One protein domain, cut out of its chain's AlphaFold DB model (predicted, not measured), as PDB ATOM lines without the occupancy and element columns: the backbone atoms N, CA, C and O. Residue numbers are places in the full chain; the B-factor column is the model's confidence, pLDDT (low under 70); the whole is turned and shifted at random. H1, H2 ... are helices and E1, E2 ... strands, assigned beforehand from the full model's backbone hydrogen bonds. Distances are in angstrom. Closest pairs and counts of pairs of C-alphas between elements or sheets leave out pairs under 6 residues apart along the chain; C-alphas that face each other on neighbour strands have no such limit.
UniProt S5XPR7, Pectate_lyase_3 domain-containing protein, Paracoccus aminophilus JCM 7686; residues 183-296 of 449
ATOM      1  N   MET A 183      44.020  29.760  18.099       66.56
ATOM      2  CA  MET A 183      43.727  28.375  18.524       66.56
ATOM      3  C   MET A 183      42.282  27.974  18.331       66.56
ATOM      4  O   MET A 183      41.978  26.784  18.381       66.56
ATOM      5  N   LEU A 184      41.402  28.961  18.245       71.81
ATOM      6  CA  LEU A 184      39.975  28.765  18.338       71.81
ATOM      7  C   LEU A 184      39.404  28.854  16.931       71.81
ATOM      8  O   LEU A 184      39.480  29.892  16.291       71.81
ATOM      9  N   ASP A 185      38.823  27.754  16.465       82.38
ATOM     10  CA  ASP A 185      38.107  27.696  15.186       82.38
ATOM     11  C   ASP A 185      36.667  28.222  15.336       82.38
ATOM     12  O   ASP A 185      35.696  27.638  14.853       82.38
ATOM     13  N   TRP A 186      36.507  29.275  16.139       87.38
ATOM     14  CA  TRP A 186      35.220  29.899  16.378       87.38
ATOM     15  C   TRP A 186      35.343  31.388  16.657       87.38
ATOM     16  O   TRP A 186      36.358  31.871  17.155       87.38
ATOM     17  N   VAL A 187      34.267  32.098  16.344       91.25
ATOM     18  CA  VAL A 187      34.191  33.555  16.364       91.25
ATOM     19  C   VAL A 187      33.009  33.985  17.230       91.25
ATOM     20  O   VAL A 187      31.892  33.509  17.025       91.25
ATOM     21  N   ASP A 188      33.232  34.856  18.215       94.19
ATOM     22  CA  ASP A 188      32.162  35.410  19.053       94.19
ATOM     23  C   ASP A 188      31.499  36.599  18.351       94.19
ATOM     24  O   ASP A 188      32.178  37.545  17.960       94.19
ATOM     25  N   VAL A 189      30.169  36.616  18.232       96.69
ATOM     26  CA  VAL A 189      29.449  37.767  17.645       96.69
ATOM     27  C   VAL A 189      29.684  39.083  18.399       96.69
ATOM     28  O   VAL A 189      29.567  40.158  17.807       96.69
ATOM     29  N   ARG A 190      30.031  39.035  19.692       94.94
ATOM     30  CA  ARG A 190      30.339  40.227  20.498       94.94
ATOM     31  C   ARG A 190      31.652  40.890  20.094       94.94
ATOM     32  O   ARG A 190      31.744  42.112  20.185       94.94
ATOM     33  N   ASP A 191      32.612  40.127  19.572       91.25
ATOM     34  CA  ASP A 191      33.871  40.677  19.048       91.25
ATOM     35  C   ASP A 191      33.631  41.576  17.819       91.25
ATOM     36  O   ASP A 191      34.458  42.420  17.481       91.25
ATOM     37  N   PHE A 192      32.453  41.454  17.194       93.94
ATOM     38  CA  PHE A 192      31.997  42.249  16.048       93.94
ATOM     39  C   PHE A 192      30.958  43.308  16.438       93.94
ATOM     40  O   PHE A 192      30.324  43.904  15.569       93.94
ATOM     41  N   GLY A 193      30.784  43.557  17.740       92.75
ATOM     42  CA  GLY A 193      29.931  44.623  18.257       92.75
ATOM     43  C   GLY A 193      28.479  44.230  18.527       92.75
ATOM     44  O   GLY A 193      27.653  45.124  18.697       92.75
ATOM     45  N   ALA A 194      28.145  42.935  18.579       97.06
ATOM     46  CA  ALA A 194      26.819  42.506  19.023       97.06
ATOM     47  C   ALA A 194      26.621  42.816  20.518       97.06
ATOM     48  O   ALA A 194      27.460  42.456  21.348       97.06
ATOM     49  N   VAL A 195      25.498  43.442  20.867       97.56
ATOM     50  CA  VAL A 195      25.172  43.885  22.228       97.56
ATOM     51  C   VAL A 195      24.381  42.816  22.980       97.56
ATOM     52  O   VAL A 195      24.732  42.478  24.111       97.56
ATOM     53  N   GLY A 196      23.343  42.242  22.360       97.25
ATOM     54  CA  GLY A 196      22.539  41.184  22.980       97.25
ATOM     55  C   GLY A 196      21.594  41.655  24.098       97.25
ATOM     56  O   GLY A 196      21.284  40.874  25.002       97.25
ATOM     57  N   ASP A 197      21.132  42.907  24.049       97.62
ATOM     58  CA  ASP A 197      20.210  43.524  25.024       97.62
ATOM     59  C   ASP A 197      18.712  43.384  24.665       97.62
ATOM     60  O   ASP A 197      17.831  43.787  25.424       97.62
ATOM     61  N   GLY A 198      18.411  42.801  23.506       97.12
ATOM     62  CA  GLY A 198      17.071  42.598  22.959       97.12
ATOM     63  C   GLY A 198      16.500  43.805  22.213       97.12
ATOM     64  O   GLY A 198      15.391  43.707  21.676       97.12
ATOM     65  N   VAL A 199      17.235  44.918  22.148       97.50
ATOM     66  CA  VAL A 199      16.779  46.204  21.604       97.50
ATOM     67  C   VAL A 199      17.664  46.671  20.450       97.50
ATOM     68  O   VAL A 199      17.132  47.069  19.410       97.50
ATOM     69  N   THR A 200      18.985  46.613  20.598       97.62
ATOM     70  CA  THR A 200      19.938  46.965  19.543       97.62
ATOM     71  C   THR A 200      19.852  45.975  18.382       97.62
ATOM     72  O   THR A 200      19.789  44.767  18.589       97.62
ATOM     73  N   ASP A 201      19.832  46.478  17.142       98.25
ATOM     74  CA  ASP A 201      19.882  45.611  15.960       98.25
ATOM     75  C   ASP A 201      21.300  45.059  15.762       98.25
ATOM     76  O   ASP A 201      22.189  45.740  15.253       98.25
ATOM     77  N   ASP A 202      21.493  43.803  16.151       98.56
ATOM     78  CA  ASP A 202      22.775  43.100  16.142       98.56
ATOM     79  C   ASP A 202      23.107  42.479  14.775       98.56
ATOM     80  O   ASP A 202      24.157  41.858  14.597       98.56
ATOM     81  N   ARG A 203      22.237  42.641  13.768       98.25
ATOM     82  CA  ARG A 203      22.386  41.980  12.460       98.25
ATOM     83  C   ARG A 203      23.744  42.236  11.804       98.25
ATOM     84  O   ARG A 203      24.319  41.317  11.225       98.25
ATOM     85  N   ALA A 204      24.245  43.469  11.858       97.75
ATOM     86  CA  ALA A 204      25.515  43.826  11.225       97.75
ATOM     87  C   ALA A 204      26.705  43.077  11.852       97.75
ATOM     88  O   ALA A 204      27.570  42.600  11.119       97.75
ATOM     89  N   ALA A 205      26.698  42.903  13.176       97.88
ATOM     90  CA  ALA A 205      27.720  42.150  13.895       97.88
ATOM     91  C   ALA A 205      27.703  40.664  13.510       97.88
ATOM     92  O   ALA A 205      28.751  40.081  13.254       97.88
ATOM     93  N   PHE A 206      26.515  40.068  13.368       98.12
ATOM     94  CA  PHE A 206      26.373  38.684  12.901       98.12
ATOM     95  C   PHE A 206      26.911  38.484  11.477       98.12
ATOM     96  O   PHE A 206      27.583  37.493  11.212       98.12
ATOM     97  N   VAL A 207      26.650  39.427  10.565       97.12
ATOM     98  CA  VAL A 207      27.184  39.369   9.191       97.12
ATOM     99  C   VAL A 207      28.710  39.486   9.184       97.12
ATOM    100  O   VAL A 207      29.373  38.775   8.434       97.12
ATOM    101  N   ALA A 208      29.278  40.359  10.018       95.19
ATOM    102  CA  ALA A 208      30.725  40.506  10.123       95.19
ATOM    103  C   ALA A 208      31.389  39.262  10.746       95.19
ATOM    104  O   ALA A 208      32.419  38.811  10.248       95.19
ATOM    105  N   ALA A 209      30.764  38.660  11.762       95.50
ATOM    106  CA  ALA A 209      31.219  37.405  12.356       95.50
ATOM    107  C   ALA A 209      31.188  36.241  11.346       95.50
ATOM    108  O   ALA A 209      32.137  35.467  11.283       95.50
ATOM    109  N   ASP A 210      30.148  36.152  10.508       95.06
ATOM    110  CA  ASP A 210      30.046  35.146   9.437       95.06
ATOM    111  C   ASP A 210      31.177  35.258   8.412       95.06
ATOM    112  O   ASP A 210      31.772  34.258   8.017       95.06
ATOM    113  N   GLN A 211      31.530  36.487   8.029       92.75
ATOM    114  CA  GLN A 211      32.657  36.741   7.132       92.75
ATOM    115  C   GLN A 211      34.002  36.390   7.781       92.75
ATOM    116  O   GLN A 211      34.895  35.881   7.104       92.75
ATOM    117  N   ALA A 212      34.147  36.649   9.082       90.06
ATOM    118  CA  ALA A 212      35.379  36.396   9.823       90.06
ATOM    119  C   ALA A 212      35.587  34.922  10.192       90.06
ATOM    120  O   ALA A 212      36.730  34.504  10.358       90.06
ATOM    121  N   ALA A 213      34.515  34.131  10.295       90.12
ATOM    122  CA  ALA A 213      34.598  32.717  10.649       90.12
ATOM    123  C   ALA A 213      35.454  31.906   9.664       90.12
ATOM    124  O   ALA A 213      36.104  30.957  10.084       90.12
ATOM    125  N   ALA A 214      35.492  32.276   8.375       82.88
ATOM    126  CA  ALA A 214      36.395  31.705   7.364       82.88
ATOM    127  C   ALA A 214      36.458  30.154   7.324       82.88
ATOM    128  O   ALA A 214      37.488  29.580   6.971       82.88
ATOM    129  N   GLY A 215      35.352  29.476   7.656       79.50
ATOM    130  CA  GLY A 215      35.254  28.011   7.750       79.50
ATOM    131  C   GLY A 215      35.042  27.465   9.168       79.50
ATOM    132  O   GLY A 215      34.648  26.308   9.298       79.50
ATOM    133  N   GLY A 216      35.239  28.291  10.197       89.69
ATOM    134  CA  GLY A 216      34.956  27.983  11.600       89.69
ATOM    135  C   GLY A 216      33.489  28.179  12.005       89.69
ATOM    136  O   GLY A 216      32.606  28.387  11.171       89.69
ATOM    137  N   GLU A 217      33.218  28.110  13.311       94.25
ATOM    138  CA  GLU A 217      31.871  28.214  13.901       94.25
ATOM    139  C   GLU A 217      31.604  29.608  14.507       94.25
ATOM    140  O   GLU A 217      32.449  30.188  15.182       94.25
ATOM    141  N   ILE A 218      30.397  30.149  14.343       96.56
ATOM    142  CA  ILE A 218      29.962  31.351  15.071       96.56
ATOM    143  C   ILE A 218      29.430  30.939  16.444       96.56
ATOM    144  O   ILE A 218      28.561  30.073  16.559       96.56
ATOM    145  N   VAL A 219      29.880  31.609  17.500       96.62
ATOM    146  CA  VAL A 219      29.328  31.473  18.849       96.62
ATOM    147  C   VAL A 219      28.471  32.688  19.167       96.62
ATOM    148  O   VAL A 219      28.899  33.830  19.018       96.62
ATOM    149  N   VAL A 220      27.256  32.424  19.649       98.06
ATOM    150  CA  VAL A 220      26.331  33.443  20.153       98.06
ATOM    151  C   VAL A 220      26.218  33.270  21.667       98.06
ATOM    152  O   VAL A 220      25.522  32.353  22.115       98.06
ATOM    153  N   PRO A 221      26.919  34.087  22.473       97.69
ATOM    154  CA  PRO A 221      26.869  34.010  23.934       97.69
ATOM    155  C   PRO A 221      25.476  34.269  24.508       97.69
ATOM    156  O   PRO A 221      24.550  34.608  23.785       97.69
ATOM    157  N   GLU A 222      25.320  34.122  25.824       97.75
ATOM    158  CA  GLU A 222      24.064  34.441  26.517       97.75
ATOM    159  C   GLU A 222      23.610  35.886  26.244       97.75
ATOM    160  O   GLU A 222      24.408  36.815  26.281       97.75
ATOM    161  N   GLY A 223      22.323  36.092  25.979       97.81
ATOM    162  CA  GLY A 223      21.775  37.400  25.618       97.81
ATOM    163  C   GLY A 223      20.531  37.266  24.748       97.81
ATOM    164  O   GLY A 223      20.145  36.154  24.373       97.81
ATOM    165  N   VAL A 224      19.895  38.394  24.438       98.56
ATOM    166  CA  VAL A 224      18.810  38.471  23.454       98.56
ATOM    167  C   VAL A 224      19.286  39.341  22.303       98.56
ATOM    168  O   VAL A 224      19.440  40.540  22.459       98.56
ATOM    169  N   TYR A 225      19.521  38.761  21.137       98.62
ATOM    170  CA  TYR A 225      20.069  39.484  19.995       98.62
ATOM    171  C   TYR A 225      18.937  39.845  19.052       98.62
ATOM    172  O   TYR A 225      18.297  38.969  18.460       98.62
ATOM    173  N   ARG A 226      18.631  41.137  18.942       98.50
ATOM    174  CA  ARG A 226      17.573  41.578  18.041       98.50
ATOM    175  C   ARG A 226      18.130  41.636  16.627       98.50
ATOM    176  O   ARG A 226      19.089  42.341  16.361       98.50
ATOM    177  N   ILE A 227      17.502  40.903  15.714       98.38
ATOM    178  CA  ILE A 227      17.854  40.884  14.295       98.38
ATOM    179  C   ILE A 227      16.652  41.452  13.539       98.38
ATOM    180  O   ILE A 227      15.634  40.779  13.350       98.38
ATOM    181  N   ALA A 228      16.726  42.731  13.170       97.38
ATOM    182  CA  ALA A 228      15.554  43.478  12.704       97.38
ATOM    183  C   ALA A 228      15.124  43.146  11.262       97.38
ATOM    184  O   ALA A 228      14.022  43.503  10.847       97.38
ATOM    185  N   SER A 229      15.967  42.456  10.491       96.69
ATOM    186  CA  SER A 229      15.702  42.055   9.104       96.69
ATOM    187  C   SER A 229      16.295  40.678   8.796       96.69
ATOM    188  O   SER A 229      16.922  40.063   9.652       96.69
ATOM    189  N   SER A 230      16.053  40.148   7.594       95.50
ATOM    190  CA  SER A 230      16.522  38.808   7.231       95.50
ATOM    191  C   SER A 230      18.042  38.654   7.391       95.50
ATOM    192  O   SER A 230      18.825  39.559   7.076       95.50
ATOM    193  N   LEU A 231      18.451  37.480   7.863       96.38
ATOM    194  CA  LEU A 231      19.833  37.119   8.146       96.38
ATOM    195  C   LEU A 231      20.131  35.750   7.536       96.38
ATOM    196  O   LEU A 231      19.387  34.794   7.756       96.38
ATOM    197  N   SER A 232      21.225  35.675   6.784       95.25
ATOM    198  CA  SER A 232      21.779  34.432   6.253       95.25
ATOM    199  C   SER A 232      23.183  34.266   6.810       95.25
ATOM    200  O   SER A 232      23.948  35.228   6.772       95.25
ATOM    201  N   LEU A 233      23.493  33.079   7.326       95.12
ATOM    202  CA  LEU A 233      24.794  32.735   7.897       95.12
ATOM    203  C   LEU A 233      25.319  31.484   7.195       95.12
ATOM    204  O   LEU A 233      24.623  30.465   7.149       95.12
ATOM    205  N   ASN A 234      26.516  31.587   6.628       94.56
ATOM    206  CA  ASN A 234      27.202  30.496   5.946       94.56
ATOM    207  C   ASN A 234      27.908  29.582   6.946       94.56
ATOM    208  O   ASN A 234      27.897  28.364   6.785       94.56
ATOM    209  N   ALA A 235      28.507  30.162   7.982       95.19
ATOM    210  CA  ALA A 235      29.166  29.421   9.039       95.19
ATOM    211  C   ALA A 235      28.135  28.687   9.922       95.19
ATOM    212  O   ALA A 235      27.038  29.205  10.169       95.19
ATOM    213  N   PRO A 236      28.451  27.477  10.422       95.69
ATOM    214  CA  PRO A 236      27.673  26.845  11.482       95.69
ATOM    215  C   PRO A 236      27.589  27.769  12.700       95.69
ATOM    216  O   PRO A 236      28.531  28.506  12.991       95.69
ATOM    217  N   VAL A 237      26.470  27.730  13.425       96.88
ATOM    218  CA  VAL A 237      26.236  28.622  14.569       96.88
ATOM    219  C   VAL A 237      25.898  27.814  15.808       96.88
ATOM    220  O   VAL A 237      25.059  26.911  15.767       96.88
ATOM    221  N   ARG A 238      26.506  28.184  16.932       96.69
ATOM    222  CA  ARG A 238      26.203  27.647  18.253       96.69
ATOM    223  C   ARG A 238      25.594  28.725  19.140       96.69
ATOM    224  O   ARG A 238      26.267  29.670  19.554       96.69
ATOM    225  N   PHE A 239      24.325  28.535  19.480       98.12
ATOM    226  CA  PHE A 239      23.560  29.451  20.318       98.12
ATOM    227  C   PHE A 239      23.635  29.071  21.802       98.12
ATOM    228  O   PHE A 239      23.270  27.964  22.190       98.12
ATOM    229  N   LYS A 240      24.099  30.010  22.632       97.81
ATOM    230  CA  LYS A 240      23.849  30.061  24.083       97.81
ATOM    231  C   LYS A 240      22.825  31.147  24.428       97.81
ATOM    232  O   LYS A 240      22.062  30.991  25.373       97.81
ATOM    233  N   GLY A 241      22.827  32.247  23.677       97.56
ATOM    234  CA  GLY A 241      21.775  33.261  23.693       97.56
ATOM    235  C   GLY A 241      20.652  32.951  22.712       97.56
ATOM    236  O   GLY A 241      20.635  31.904  22.072       97.56
ATOM    237  N   ARG A 242      19.720  33.895  22.586       98.38
ATOM    238  CA  ARG A 242      18.516  33.773  21.754       98.38
ATOM    239  C   ARG A 242      18.345  34.970  20.829       98.38
ATOM    240  O   ARG A 242      18.758  36.077  21.156       98.38
ATOM    241  N   LEU A 243      17.715  34.750  19.687       98.56
ATOM    242  CA  LEU A 243      17.387  35.755  18.691       98.56
ATOM    243  C   LEU A 243      15.976  36.302  18.921       98.56
ATOM    244  O   LEU A 243      15.058  35.579  19.301       98.56
ATOM    245  N   SER A 244      15.791  37.583  18.614       97.94
ATOM    246  CA  SER A 244      14.483  38.229  18.513       97.94
ATOM    247  C   SER A 244      14.320  38.803  17.111       97.94
ATOM    248  O   SER A 244      15.068  39.692  16.704       97.94
ATOM    249  N   MET A 245      13.354  38.281  16.353       97.06
ATOM    250  CA  MET A 245      13.166  38.615  14.937       97.06
ATOM    251  C   MET A 245      11.702  38.938  14.636       97.06
ATOM    252  O   MET A 245      10.817  38.203  15.084       97.06
ATOM    253  N   PRO A 246      11.389  39.961  13.817       95.00
ATOM    254  CA  PRO A 246      10.029  40.125  13.309       95.00
ATOM    255  C   PRO A 246       9.645  38.924  12.429       95.00
ATOM    256  O   PRO A 246      10.503  38.330  11.776       95.00
ATOM    257  N   ARG A 247       8.358  38.547  12.384       90.81
ATOM    258  CA  ARG A 247       7.888  37.395  11.581       90.81
ATOM    259  C   ARG A 247       8.245  37.522  10.098       90.81
ATOM    260  O   ARG A 247       8.486  36.515   9.451       90.81
ATOM    261  N   THR A 248       8.321  38.742   9.573       90.75
ATOM    262  CA  THR A 248       8.684  39.032   8.177       90.75
ATOM    263  C   THR A 248      10.165  38.807   7.857       90.75
ATOM    264  O   THR A 248      10.513  38.675   6.685       90.75
ATOM    265  N   ALA A 249      11.043  38.756   8.864       93.19
ATOM    266  CA  ALA A 249      12.464  38.483   8.678       93.19
ATOM    267  C   ALA A 249      12.734  36.976   8.659       93.19
ATOM    268  O   ALA A 249      12.291  36.250   9.547       93.19
ATOM    269  N   ARG A 250      13.514  36.513   7.679       93.44
ATOM    270  CA  ARG A 250      13.916  35.108   7.550       93.44
ATOM    271  C   ARG A 250      15.298  34.882   8.153       93.44
ATOM    272  O   ARG A 250      16.206  35.671   7.899       93.44
ATOM    273  N   LEU A 251      15.462  33.782   8.882       95.94
ATOM    274  CA  LEU A 251      16.759  33.288   9.348       95.94
ATOM    275  C   LEU A 251      17.179  32.077   8.508       95.94
ATOM    276  O   LEU A 251      16.531  31.035   8.579       95.94
ATOM    277  N   ALA A 252      18.246  32.195   7.725       95.25
ATOM    278  CA  ALA A 252      18.804  31.102   6.932       95.25
ATOM    279  C   ALA A 252      20.152  30.650   7.517       95.25
ATOM    280  O   ALA A 252      21.159  31.335   7.356       95.25
ATOM    281  N   LEU A 253      20.166  29.494   8.186       95.69
ATOM    282  CA  LEU A 253      21.374  28.885   8.752       95.69
ATOM    283  C   LEU A 253      21.953  27.878   7.751       95.69
ATOM    284  O   LEU A 253      21.601  26.704   7.767       95.69
ATOM    285  N   GLN A 254      22.789  28.344   6.823       92.69
ATOM    286  CA  GLN A 254      23.275  27.526   5.709       92.69
ATOM    287  C   GLN A 254      24.367  26.539   6.138       92.69
ATOM    288  O   GLN A 254      24.407  25.428   5.613       92.69
ATOM    289  N   GLY A 255      25.201  26.890   7.122       91.44
ATOM    290  CA  GLY A 255      26.249  25.995   7.632       91.44
ATOM    291  C   GLY A 255      25.728  24.816   8.455       91.44
ATOM    292  O   GLY A 255      26.394  23.787   8.559       91.44
ATOM    293  N   ARG A 256      24.532  24.949   9.039       93.00
ATOM    294  CA  ARG A 256      23.855  23.899   9.809       93.00
ATOM    295  C   ARG A 256      22.342  24.134   9.787       93.00
ATOM    296  O   ARG A 256      21.812  24.906  10.585       93.00
ATOM    297  N   PHE A 257      21.663  23.488   8.841       96.12
ATOM    298  CA  PHE A 257      20.218  23.598   8.659       96.12
ATOM    299  C   PHE A 257      19.496  22.403   9.298       96.12
ATOM    300  O   PHE A 257      19.192  21.414   8.635       96.12
ATOM    301  N   ASP A 258      19.235  22.499  10.601       97.50
ATOM    302  CA  ASP A 258      18.526  21.476  11.374       97.50
ATOM    303  C   ASP A 258      17.628  22.099  12.453       97.50
ATOM    304  O   ASP A 258      17.849  23.225  12.908       97.50
ATOM    305  N   PHE A 259      16.581  21.379  12.860       98.31
ATOM    306  CA  PHE A 259      15.654  21.862  13.886       98.31
ATOM    307  C   PHE A 259      16.326  22.172  15.235       98.31
ATOM    308  O   PHE A 259      16.017  23.237  15.775       98.31
ATOM    309  N   PRO A 260      17.224  21.330  15.798       98.31
ATOM    310  CA  PRO A 260      17.887  21.644  17.060       98.31
ATOM    311  C   PRO A 260      18.536  23.031  17.070       98.31
ATOM    312  O   PRO A 260      18.377  23.763  18.046       98.31
ATOM    313  N   THR A 261      19.210  23.420  15.985       98.06
ATOM    314  CA  THR A 261      19.885  24.718  15.881       98.06
ATOM    315  C   THR A 261      18.877  25.867  15.863       98.06
ATOM    316  O   THR A 261      19.064  26.855  16.572       98.06
ATOM    317  N   TYR A 262      17.768  25.729  15.127       98.25
ATOM    318  CA  TYR A 262      16.686  26.718  15.150       98.25
ATOM    319  C   TYR A 262      15.996  26.798  16.520       98.25
ATOM    320  O   TYR A 262      15.752  27.897  17.009       98.25
ATOM    321  N   ALA A 263      15.715  25.670  17.172       98.38
ATOM    322  CA  ALA A 263      15.140  25.650  18.517       98.38
ATOM    323  C   ALA A 263      16.061  26.358  19.526       98.38
ATOM    324  O   ALA A 263      15.602  27.203  20.294       98.38
ATOM    325  N   SER A 264      17.371  26.092  19.477       98.31
ATOM    326  CA  SER A 264      18.365  26.790  20.300       98.31
ATOM    327  C   SER A 264      18.451  28.284  19.987       98.31
ATOM    328  O   SER A 264      18.592  29.081  20.910       98.31
ATOM    329  N   ALA A 265      18.318  28.681  18.717       98.38
ATOM    330  CA  ALA A 265      18.364  30.084  18.316       98.38
ATOM    331  C   ALA A 265      17.242  30.924  18.936       98.38
ATOM    332  O   ALA A 265      17.446  32.110  19.152       98.38
ATOM    333  N   PHE A 266      16.075  30.349  19.234       98.19
ATOM    334  CA  PHE A 266      14.944  31.089  19.813       98.19
ATOM    335  C   PHE A 266      14.658  30.725  21.275       98.19
ATOM    336  O   PHE A 266      13.994  31.488  21.976       98.19
ATOM    337  N   GLY A 267      15.186  29.598  21.761       97.19
ATOM    338  CA  GLY A 267      14.873  29.065  23.088       97.19
ATOM    339  C   GLY A 267      13.427  28.575  23.220       97.19
ATOM    340  O   GLY A 267      12.951  28.407  24.338       97.19
ATOM    341  N   ASP A 268      12.739  28.377  22.094       97.19
ATOM    342  CA  ASP A 268      11.351  27.931  21.995       97.19
ATOM    343  C   ASP A 268      11.214  27.004  20.781       97.19
ATOM    344  O   ASP A 268      11.641  27.341  19.672       97.19
ATOM    345  N   GLU A 269      10.658  25.811  20.993       97.38
ATOM    346  CA  GLU A 269      10.575  24.783  19.953       97.38
ATOM    347  C   GLU A 269       9.555  25.131  18.868       97.38
ATOM    348  O   GLU A 269       9.823  24.912  17.685       97.38
ATOM    349  N   THR A 270       8.419  25.727  19.241       97.44
ATOM    350  CA  THR A 270       7.381  26.118  18.281       97.44
ATOM    351  C   THR A 270       7.892  27.240  17.377       97.44
ATOM    352  O   THR A 270       7.781  27.151  16.153       97.44
ATOM    353  N   GLU A 271       8.508  28.280  17.939       97.31
ATOM    354  CA  GLU A 271       9.096  29.383  17.181       97.31
ATOM    355  C   GLU A 271      10.293  28.923  16.347       97.31
ATOM    356  O   GLU A 271      10.385  29.273  15.167       97.31
ATOM    357  N   GLY A 272      11.175  28.099  16.919       97.88
ATOM    358  CA  GLY A 272      12.292  27.498  16.196       97.88
ATOM    359  C   GLY A 272      11.814  26.712  14.976       97.88
ATOM    360  O   GLY A 272      12.289  26.944  13.863       97.88
ATOM    361  N   PHE A 273      10.806  25.855  15.142       98.19
ATOM    362  CA  PHE A 273      10.246  25.083  14.038       98.19
ATOM    363  C   PHE A 273       9.552  25.972  12.995       98.19
ATOM    364  O   PHE A 273       9.792  25.812  11.797       98.19
ATOM    365  N   LYS A 274       8.784  26.992  13.413       97.50
ATOM    366  CA  LYS A 274       8.198  27.993  12.499       97.50
ATOM    367  C   LYS A 274       9.266  28.698  11.655       97.50
ATOM    368  O   LYS A 274       9.057  28.919  10.462       97.50
ATOM    369  N   ARG A 275      10.417  29.040  12.244       96.81
ATOM    370  CA  ARG A 275      11.542  29.697  11.551       96.81
ATOM    371  C   ARG A 275      12.278  28.753  10.613       96.81
ATOM    372  O   ARG A 275      12.601  29.156   9.496       96.81
ATOM    373  N   ALA A 276      12.472  27.504  11.025       96.88
ATOM    374  CA  ALA A 276      13.037  26.463  10.179       96.88
ATOM    375  C   ALA A 276      12.158  26.213   8.942       96.88
ATOM    376  O   ALA A 276      12.661  26.192   7.821       96.88
ATOM    377  N   LEU A 277      10.833  26.126   9.114       95.81
ATOM    378  CA  LEU A 277       9.876  25.996   8.010       95.81
ATOM    379  C   LEU A 277       9.851  27.238   7.110       95.81
ATOM    380  O   LEU A 277       9.879  27.113   5.886       95.81
ATOM    381  N   GLN A 278       9.854  28.442   7.688       95.25
ATOM    382  CA  GLN A 278       9.959  29.688   6.920       95.25
ATOM    383  C   GLN A 278      11.229  29.713   6.050       95.25
ATOM    384  O   GLN A 278      11.200  30.179   4.909       95.25
ATOM    385  N   ALA A 279      12.347  29.217   6.578       94.81
ATOM    386  CA  ALA A 279      13.592  29.088   5.837       94.81
ATOM    387  C   ALA A 279      13.522  27.991   4.763       94.81
ATOM    388  O   ALA A 279      13.941  28.231   3.630       94.81
ATOM    389  N   LEU A 280      12.923  26.839   5.080       94.75
ATOM    390  CA  LEU A 280      12.720  25.719   4.160       94.75
ATOM    391  C   LEU A 280      11.921  26.141   2.920       94.75
ATOM    392  O   LEU A 280      12.330  25.850   1.799       94.75
ATOM    393  N   PHE A 281      10.807  26.854   3.098       91.75
ATOM    394  CA  PHE A 281       9.981  27.333   1.982       91.75
ATOM    395  C   PHE A 281      10.528  28.596   1.299       91.75
ATOM    396  O   PHE A 281      10.020  29.016   0.259       91.75
ATOM    397  N   GLY A 282      11.581  29.196   1.855       84.75
ATOM    398  CA  GLY A 282      12.349  30.246   1.202       84.75
ATOM    399  C   GLY A 282      13.413  29.704   0.239       84.75
ATOM    400  O   GLY A 282      13.503  28.510  -0.063       84.75
ATOM    401  N   TYR A 283      14.268  30.617  -0.226       72.31
ATOM    402  CA  TYR A 283      15.522  30.250  -0.879       72.31
ATOM    403  C   TYR A 283      16.575  29.941   0.188       72.31
ATOM    404  O   TYR A 283      17.099  30.848   0.840       72.31
ATOM    405  N   THR A 284      16.848  28.652   0.350       70.25
ATOM    406  CA  THR A 284      18.028  28.084   1.001       70.25
ATOM    407  C   THR A 284      18.606  27.031   0.055       70.25
ATOM    408  O   THR A 284      17.869  26.456  -0.754       70.25
ATOM    409  N   ASP A 285      19.907  26.766   0.156       79.69
ATOM    410  CA  ASP A 285      20.565  25.702  -0.620       79.69
ATOM    411  C   ASP A 285      20.216  24.299  -0.082       79.69
ATOM    412  O   ASP A 285      20.570  23.276  -0.667       79.69
ATOM    413  N   HIS A 286      19.452  24.250   1.013       90.81
ATOM    414  CA  HIS A 286      18.970  23.036   1.650       90.81
ATOM    415  C   HIS A 286      17.588  22.646   1.132       90.81
ATOM    416  O   HIS A 286      16.684  23.461   0.957       90.81
ATOM    417  N   THR A 287      17.407  21.347   0.909       93.44
ATOM    418  CA  THR A 287      16.104  20.776   0.532       93.44
ATOM    419  C   THR A 287      15.467  19.969   1.654       93.44
ATOM    420  O   THR A 287      14.328  19.545   1.505       93.44
ATOM    421  N   THR A 288      16.177  19.749   2.760       96.12
ATOM    422  CA  THR A 288      15.756  18.865   3.851       96.12
ATOM    423  C   THR A 288      15.915  19.582   5.180       96.12
ATOM    424  O   THR A 288      17.006  20.052   5.467       96.12
ATOM    425  N   LEU A 289      14.844  19.656   5.968       97.50
ATOM    426  CA  LEU A 289      14.872  20.003   7.383       97.50
ATOM    427  C   LEU A 289      14.911  18.705   8.193       97.50
ATOM    428  O   LEU A 289      13.930  17.963   8.224       97.50
ATOM    429  N   ASP A 290      16.043  18.438   8.830       97.94
ATOM    430  CA  ASP A 290      16.230  17.285   9.712       97.94
ATOM    431  C   ASP A 290      15.870  17.668  11.159       97.94
ATOM    432  O   ASP A 290      16.302  18.716  11.657       97.94
ATOM    433  N   LEU A 291      15.055  16.846  11.829       98.50
ATOM    434  CA  LEU A 291      14.728  17.015  13.248       98.50
ATOM    435  C   LEU A 291      15.773  16.388  14.185       98.50
ATOM    436  O   LEU A 291      15.744  16.625  15.393       98.50
ATOM    437  N   CYS A 292      16.724  15.635  13.640       97.88
ATOM    438  CA  CYS A 292      17.838  14.987  14.327       97.88
ATOM    439  C   CYS A 292      17.395  14.055  15.464       97.88
ATOM    440  O   CYS A 292      17.996  14.035  16.539       97.88
ATOM    441  N   GLY A 293      16.312  13.312  15.246       97.56
ATOM    442  CA  GLY A 293      15.689  12.425  16.227       97.56
ATOM    443  C   GLY A 293      14.979  13.157  17.369       97.56
ATOM    444  O   GLY A 293      14.535  12.508  18.316       97.56
ATOM    445  N   ARG A 294      14.874  14.493  17.325       97.38
ATOM    446  CA  ARG A 294      14.171  15.260  18.357       97.38
ATOM    447  C   ARG A 294      12.663  15.212  18.166       97.38
ATOM    448  O   ARG A 294      12.144  15.119  17.052       97.38
ATOM    449  N   ARG A 295      11.977  15.377  19.293       96.44
ATOM    450  CA  ARG A 295      10.581  15.789  19.340       96.44
ATOM    451  C   ARG A 295      10.488  17.312  19.250       96.44
ATOM    452  O   ARG A 295      11.316  18.003  19.841       96.44
ATOM    453  N   VAL A 296       9.500  17.796  18.506       97.88
ATOM    454  CA  VAL A 296       9.048  19.189  18.489       97.88
ATOM    455  C   VAL A 296       7.745  19.255  19.277       97.88
ATOM    456  O   VAL A 296       6.756  18.671  18.837       97.88
TER     457      VAL A 296
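What this domain is: This is residues 183 to 296 of the 449 residues of the protein "Pectate_lyase_3 domain-containing protein" of Paracoccus aminophilus JCM 7686 (UniProt S5XPR7). The chain winds in stacked turns, a short solenoid: E3, E4 and E5 make one turn of three strands and E6, E7 and E8 the next, with E1, E2 and H2 as the turn before them, where H2 takes the place of a third strand. H3 and H4 cover the end beyond E6, E7 and E8, and E9 lies beyond them. The printed part has 114 residues, with four named helices and nine named strands in the order E1 H1 E2 H2 E3 E4 E5 E6 E7 E8 H3 H4 E9. The sheets, E1 E3 E6, E2 E4 E7 and E5 E8, are parallel and the class is mixed, helices and strands. The whole is compact, with a radius of gyration of the C-alphas of 12.9 A, and spans 33 by 31 by 24 A.

How they stand to each other: In one sheet the inner strand E3, residues 217 to 220, has as neighbours E1, residues 186 to 188, with N 219 and O 187 at 2.8 A, and E6, residues 237 to 239, with N 238 and O 218 at 2.8 A. H2, residues 203 to 213, is on this sheet at a height of 9.3 A, over E1 and E3 and along the strands, at 25 degrees to E1 on the local plane. H3, residues 259 to 266, is on it too; H2 and H3 form two layers with it, helices on one face of a sheet. H1, residues 189 to 192, only grazes the sheet and touches H2, the closest C-alphas being those of Phe 192 and Ala 205, 4.8 A. E6 runs on into E7, residues 242 to 244, at 95 degrees. E4, residues 224 to 226, has as neighbours E7, with N 225 and O 242 at 2.8 A, and E2, residues 197 to 201, with N 198 and O 224 at 2.7 A. E5, residues 231 to 233, and E8, residues 251 to 253, have N 252 and O 231 at 2.8 A. The closest C-alphas of H2 and E5 are those of Asp 210 and Leu 233, 6.0 A. H3 touches H4, residues 269 to 280, at a steep tilt of 67 degrees, opposite ways, closest at the C-alphas of Ala 263 and Gly 272, 4.1 A. E9, residues 288 to 290, pairs with no named strand; its closest C-alpha to H3 is that of Asp 290, 6.2 A from that of Phe 259. In H2, H3 and H4 every O i to N i+4 pair is within hydrogen-bond range; H1 is too short for one.

Where its parts are: E1 begins at C-alpha 186, (35.220, 29.899, 16.378). H2 measures 15.4 A from first to last C-alpha, H3 11.0 A and H4 16.0 A, while E3 measures 9.9 A and E2 9.3 A. H4 ends at C-alpha 280, (12.720, 25.719, 4.160), and E9 at C-alpha 290, (16.230, 17.285, 9.712).

The domain as a whole: The C-alphas farthest apart, those of Met 183 and Thr 248, are 38.1 A apart. The printed part has no cut and no long link. The mean pLDDT of the printed part is 94.5, and residue 183 alone is under 70.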